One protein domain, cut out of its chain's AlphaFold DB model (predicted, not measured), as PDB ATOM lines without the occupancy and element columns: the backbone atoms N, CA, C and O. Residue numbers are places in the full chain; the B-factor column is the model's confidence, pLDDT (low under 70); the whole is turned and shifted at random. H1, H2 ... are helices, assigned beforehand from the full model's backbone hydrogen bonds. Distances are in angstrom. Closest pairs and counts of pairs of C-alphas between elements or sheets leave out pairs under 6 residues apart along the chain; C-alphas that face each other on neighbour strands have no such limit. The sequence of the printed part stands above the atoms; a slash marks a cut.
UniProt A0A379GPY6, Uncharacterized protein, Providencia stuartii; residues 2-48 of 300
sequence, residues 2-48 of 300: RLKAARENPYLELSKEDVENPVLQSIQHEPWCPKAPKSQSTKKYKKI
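Overview. This is residues 2 to 48 of the 300 residues of an uncharacterized protein of Providencia stuartii (UniProt A0A379GPY6). This domain has little regular structure: a short helix, H1, and a still shorter one, H2, sit near each other on one side, and a long loop stretch, residues 21 to 48, winds through the rest. The printed part has 47 residues with two named helices, H1 then H2, and no named strand. Its class is all helix, though the helices hold only 11 residues. It is compact, with a radius of gyration of the C-alphas of 9.9 A, and rounded, spanning 25 by 25 by 17 A.

Along the chain. Find C-alpha 2 at (216.101, 294.331, 311.570); from there H1, residues 2 to 7, runs 8.9 A. H2, residues 16 to 20, runs 6.3 A to C-alpha 20 at (215.328, 305.144, 303.851).

Arrangement. Look from H1 to H2: they are close but not clearly touching, their closest C-alphas, those of Leu 3 and Val 19, 7.3 A apart. In H1 and H2 every O i to N i+4 pair is within hydrogen-bond range.

Size, cuts and confidence. The C-alphas farthest apart, Glu 17 and Pro 34, are 26.2 A apart. The printed part has no cut, the link from H1 to H2 is short, and no printed residue is under 70 in pLDDT.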
ATOM      1  N   ARG A   2     215.007 294.858 312.417       81.06
ATOM      2  CA  ARG A   2     216.101 294.331 311.570       81.06
ATOM      3  C   ARG A   2     217.040 295.363 310.947       81.06
ATOM      4  O   ARG A   2     218.240 295.134 310.941       81.06
ATOM      5  N   LEU A   3     216.518 296.500 310.480       86.88
ATOM      6  CA  LEU A   3     217.353 297.548 309.880       86.88
ATOM      7  C   LEU A   3     218.388 298.114 310.867       86.88
ATOM      8  O   LEU A   3     219.503 298.405 310.463       86.88
ATOM      9  N   LYS A   4     218.046 298.231 312.158       88.38
ATOM     10  CA  LYS A   4     219.000 298.691 313.180       88.38
ATOM     11  C   LYS A   4     220.186 297.730 313.272       88.38
ATOM     12  O   LYS A   4     221.315 298.154 313.117       88.38
ATOM     13  N   ALA A   5     219.910 296.433 313.412       88.69
ATOM     14  CA  ALA A   5     220.958 295.415 313.428       88.69
ATOM     15  C   ALA A   5     221.763 295.366 312.118       88.69
ATOM     16  O   ALA A   5     222.954 295.095 312.147       88.69
ATOM     17  N   ALA A   6     221.130 295.651 310.976       88.25
ATOM     18  CA  ALA A   6     221.815 295.722 309.688       88.25
ATOM     19  C   ALA A   6     222.799 296.901 309.600       88.25
ATOM     20  O   ALA A   6     223.874 296.720 309.045       88.25
ATOM     21  N   ARG A   7     222.451 298.073 310.156       89.56
ATOM     22  CA  ARG A   7     223.330 299.259 310.196       89.56
ATOM     23  C   ARG A   7     224.564 299.049 311.070       89.56
ATOM     24  O   ARG A   7     225.630 299.533 310.731       89.56
ATOM     25  N   GLU A   8     224.402 298.323 312.173       90.38
ATOM     26  CA  GLU A   8     225.492 298.025 313.112       90.38
ATOM     27  C   GLU A   8     226.327 296.800 312.695       90.38
ATOM     28  O   GLU A   8     227.268 296.423 313.391       90.38
ATOM     29  N   ASN A   9     225.974 296.120 311.598       88.12
ATOM     30  CA  ASN A   9     226.705 294.942 311.148       88.12
ATOM     31  C   ASN A   9     227.945 295.378 310.341       88.12
ATOM     32  O   ASN A   9     227.780 295.894 309.236       88.12
ATOM     33  N   PRO A  10     229.178 295.110 310.819       89.62
ATOM     34  CA  PRO A  10     230.409 295.580 310.175       89.62
ATOM     35  C   PRO A  10     230.683 294.928 308.813       89.62
ATOM     36  O   PRO A  10     231.569 295.363 308.087       89.62
ATOM     37  N   TYR A  11     229.949 293.868 308.465       88.00
ATOM     38  CA  TYR A  11     230.086 293.156 307.197       88.00
ATOM     39  C   TYR A  11     229.094 293.620 306.127       88.00
ATOM     40  O   TYR A  11     229.032 293.000 305.062       88.00
ATOM     41  N   LEU A  12     228.276 294.635 306.423       87.06
ATOM     42  CA  LEU A  12     227.242 295.135 305.530       87.06
ATOM     43  C   LEU A  12     227.449 296.609 305.200       87.06
ATOM     44  O   LEU A  12     227.481 297.465 306.076       87.06
ATOM     45  N   GLU A  13     227.477 296.901 303.909       87.69
ATOM     46  CA  GLU A  13     227.364 298.246 303.367       87.69
ATOM     47  C   GLU A  13     225.921 298.454 302.903       87.69
ATOM     48  O   GLU A  13     225.449 297.797 301.968       87.69
ATOM     49  N   LEU A  14     225.200 299.342 303.589       86.88
ATOM     50  CA  LEU A  14     223.842 299.736 303.223       86.88
ATOM     51  C   LEU A  14     223.886 301.074 302.490       86.88
ATOM     52  O   LEU A  14     224.448 302.045 303.000       86.88
ATOM     53  N   SER A  15     223.257 301.145 301.318       88.19
ATOM     54  CA  SER A  15     223.085 302.424 300.631       88.19
ATOM     55  C   SER A  15     222.108 303.323 301.395       88.19
ATOM     56  O   SER A  15     221.278 302.846 302.176       88.19
ATOM     57  N   LYS A  16     222.153 304.634 301.134       89.62
ATOM     58  CA  LYS A  16     221.174 305.588 301.683       89.62
ATOM     59  C   LYS A  16     219.733 305.161 301.370       89.62
ATOM     60  O   LYS A  16     218.875 305.200 302.247       89.62
ATOM     61  N   GLU A  17     219.503 304.656 300.160       86.81
ATOM     62  CA  GLU A  17     218.197 304.166 299.725       86.81
ATOM     63  C   GLU A  17     217.736 302.935 300.521       86.81
ATOM     64  O   GLU A  17     216.585 302.884 300.944       86.81
ATOM     65  N   ASP A  18     218.619 301.966 300.794       84.75
ATOM     66  CA  ASP A  18     218.266 300.768 301.581       84.75
ATOM     67  C   ASP A  18     217.863 301.112 303.021       84.75
ATOM     68  O   ASP A  18     217.107 300.385 303.673       84.75
ATOM     69  N   VAL A  19     218.396 302.225 303.521       86.62
ATOM     70  CA  VAL A  19     218.151 302.736 304.861       86.62
ATOM     71  C   VAL A  19     216.843 303.521 304.944       86.62
ATOM     72  O   VAL A  19     216.119 303.381 305.933       86.62
ATOM     73  N   GLU A  20     216.554 304.342 303.938       88.19
ATOM     74  CA  GLU A  20     215.328 305.144 303.851       88.19
ATOM     75  C   GLU A  20     214.119 304.289 303.443       88.19
ATOM     76  O   GLU A  20     213.029 304.470 303.982       88.19
ATOM     77  N   ASN A  21     214.332 303.289 302.580       85.50
ATOM     78  CA  ASN A  21     213.302 302.412 302.024       85.50
ATOM     79  C   ASN A  21     213.594 300.931 302.325       85.50
ATOM     80  O   ASN A  21     213.837 300.131 301.413       85.50
ATOM     81  N   PRO A  22     213.571 300.516 303.604       85.19
ATOM     82  CA  PRO A  22     213.886 299.144 303.965       85.19
ATOM     83  C   PRO A  22     212.872 298.165 303.368       85.19
ATOM     84  O   PRO A  22     211.656 298.341 303.461       85.19
ATOM     85  N   VAL A  23     213.380 297.066 302.812       83.31
ATOM     86  CA  VAL A  23     212.532 295.994 302.282       83.31
ATOM     87  C   VAL A  23     211.651 295.387 303.384       83.31
ATOM     88  O   VAL A  23     212.126 295.039 304.466       83.31
ATOM     89  N   LEU A  24     210.363 295.181 303.082       81.38
ATOM     90  CA  LEU A  24     209.397 294.587 304.022       81.38
ATOM     91  C   LEU A  24     209.817 293.184 304.495       81.38
ATOM     92  O   LEU A  24     209.594 292.814 305.645       81.38
ATOM     93  N   GLN A  25     210.438 292.400 303.610       81.94
ATOM     94  CA  GLN A  25     210.999 291.087 303.929       81.94
ATOM     95  C   GLN A  25     212.523 291.102 303.796       81.94
ATOM     96  O   GLN A  25     213.085 290.589 302.827       81.94
ATOM     97  N   SER A  26     213.197 291.675 304.791       79.75
ATOM     98  CA  SER A  26     214.657 291.644 304.864       79.75
ATOM     99  C   SER A  26     215.174 290.268 305.286       79.75
ATOM    100  O   SER A  26     214.489 289.480 305.960       79.75
ATOM    101  N   ILE A  27     216.430 289.994 304.933       80.19
ATOM    102  CA  ILE A  27     217.189 288.931 305.587       80.19
ATOM    103  C   ILE A  27     217.384 289.279 307.073       80.19
ATOM    104  O   ILE A  27     217.106 290.392 307.528       80.19
ATOM    105  N   GLN A  28     217.753 288.275 307.855       84.81
ATOM    106  CA  GLN A  28     218.066 288.444 309.272       84.81
ATOM    107  C   GLN A  28     219.456 289.059 309.418       84.81
ATOM    108  O   GLN A  28     220.375 288.657 308.710       84.81
ATOM    109  N   HIS A  29     219.586 290.033 310.313       85.31
ATOM    110  CA  HIS A  29     220.817 290.808 310.525       85.31
ATOM    111  C   HIS A  29     221.233 290.844 311.997       85.31
ATOM    112  O   HIS A  29     222.296 291.353 312.327       85.31
ATOM    113  N   GLU A  30     220.386 290.322 312.879       88.44
ATOM    114  CA  GLU A  30     220.604 290.286 314.312       88.44
ATOM    115  C   GLU A  30     221.859 289.463 314.653       88.44
ATOM    116  O   GLU A  30     221.990 288.346 314.147       88.44
ATOM    117  N   PRO A  31     222.761 289.957 315.523       83.88
ATOM    118  CA  PRO A  31     224.059 289.319 315.767       83.88
ATOM    119  C   PRO A  31     223.943 287.933 316.416       83.88
ATOM    120  O   PRO A  31     224.807 287.082 316.224       83.88
ATOM    121  N   TRP A  32     222.846 287.666 317.129       86.81
ATOM    122  CA  TRP A  32     222.530 286.345 317.685       86.81
ATOM    123  C   TRP A  32     221.928 285.373 316.660       86.81
ATOM    124  O   TRP A  32     221.640 284.222 316.988       86.81
ATOM    125  N   CYS A  33     221.689 285.804 315.419       85.56
ATOM    126  CA  CYS A  33     221.123 284.946 314.394       85.56
ATOM    127  C   CYS A  33     222.227 284.186 313.636       85.56
ATOM    128  O   CYS A  33     223.054 284.817 312.979       85.56
ATOM    129  N   PRO A  34     222.197 282.839 313.577       83.38
ATOM    130  CA  PRO A  34     223.253 282.056 312.923       83.38
ATOM    131  C   PRO A  34     223.452 282.341 311.429       83.38
ATOM    132  O   PRO A  34     224.496 282.007 310.879       83.38
ATOM    133  N   LYS A  35     222.450 282.926 310.752       82.25
ATOM    134  CA  LYS A  35     222.550 283.315 309.330       82.25
ATOM    135  C   LYS A  35     222.603 284.827 309.117       82.25
ATOM    136  O   LYS A  35     222.242 285.287 308.036       82.25
ATOM    137  N   ALA A  36     222.993 285.589 310.138       85.88
ATOM    138  CA  ALA A  36     223.384 286.976 309.939       85.88
ATOM    139  C   ALA A  36     224.551 287.025 308.930       85.88
ATOM    140  O   ALA A  36     225.471 286.204 309.034       85.88
ATOM    141  N   PRO A  37     224.514 287.924 307.933       82.75
ATOM    142  CA  PRO A  37     225.592 288.048 306.961       82.75
ATOM    143  C   PRO A  37     226.933 288.330 307.643       82.75
ATOM    144  O   PRO A  37     227.014 289.205 308.506       82.75
ATOM    145  N   LYS A  38     227.966 287.589 307.229       86.75
ATOM    146  CA  LYS A  38     229.380 287.799 307.601       86.75
ATOM    147  C   LYS A  38     230.214 288.359 306.440       86.75
ATOM    148  O   LYS A  38     231.438 288.351 306.478       86.75
ATOM    149  N   SER A  39     229.535 288.773 305.380       86.06
ATOM    150  CA  SER A  39     230.093 289.403 304.188       86.06
ATOM    151  C   SER A  39     228.975 290.150 303.468       86.06
ATOM    152  O   SER A  39     227.794 289.813 303.649       86.06
ATOM    153  N   GLN A  40     229.338 291.092 302.597       83.75
ATOM    154  CA  GLN A  40     228.365 291.815 301.785       83.75
ATOM    155  C   GLN A  40     227.541 290.830 300.947       83.75
ATOM    156  O   GLN A  40     228.075 290.015 300.189       83.75
ATOM    157  N   SER A  41     226.218 290.865 301.113       76.50
ATOM    158  CA  SER A  41     225.318 289.981 300.376       76.50
ATOM    159  C   SER A  41     225.131 290.497 298.954       76.50
ATOM    160  O   SER A  41     224.664 291.613 298.752       76.50
ATOM    161  N   THR A  42     225.369 289.646 297.955       74.00
ATOM    162  CA  THR A  42     224.970 289.926 296.563       74.00
ATOM    163  C   THR A  42     223.457 289.823 296.354       74.00
ATOM    164  O   THR A  42     222.927 290.238 295.326       74.00
ATOM    165  N   LYS A  43     222.727 289.260 297.327       72.81
ATOM    166  CA  LYS A  43     221.270 289.104 297.285       72.81
ATOM    167  C   LYS A  43     220.615 290.178 298.143       72.81
ATOM    168  O   LYS A  43     220.651 290.091 299.370       72.81
ATOM    169  N   LYS A  44     219.963 291.132 297.479       72.44
ATOM    170  CA  LYS A  44     219.154 292.184 298.115       72.44
ATOM    171  C   LYS A  44     217.846 291.643 298.712       72.44
ATOM    172  O   LYS A  44     217.363 292.141 299.724       72.44
ATOM    173  N   TYR A  45     217.299 290.579 298.120       78.94
ATOM    174  CA  TYR A  45     216.004 290.014 298.499       78.94
ATOM    175  C   TYR A  45     216.121 288.586 299.023       78.94
ATOM    176  O   TYR A  45     216.877 287.755 298.508       78.94
ATOM    177  N   LYS A  46     215.302 288.272 300.028       81.56
ATOM    178  CA  LYS A  46     215.149 286.906 300.520       81.56
ATOM    179  C   LYS A  46     214.470 286.045 299.452       81.56
ATOM    180  O   LYS A  46     213.369 286.354 299.005       81.56
ATOM    181  N   LYS A  47     215.088 284.915 299.089       83.06
ATOM    182  CA  LYS A  47     214.432 283.912 298.236       83.06
ATOM    183  C   LYS A  47     213.257 283.292 298.998       83.06
ATOM    184  O   LYS A  47     213.435 282.772 300.102       83.06
ATOM    185  N   ILE A  48     212.070 283.342 298.401       85.38
ATOM    186  CA  ILE A  48     210.872 282.699 298.944       85.38
ATOM    187  C   ILE A  48     211.057 281.178 298.843       85.38
ATOM    188  O   ILE A  48     211.453 280.662 297.796       85.38
TER     189      ILE A  48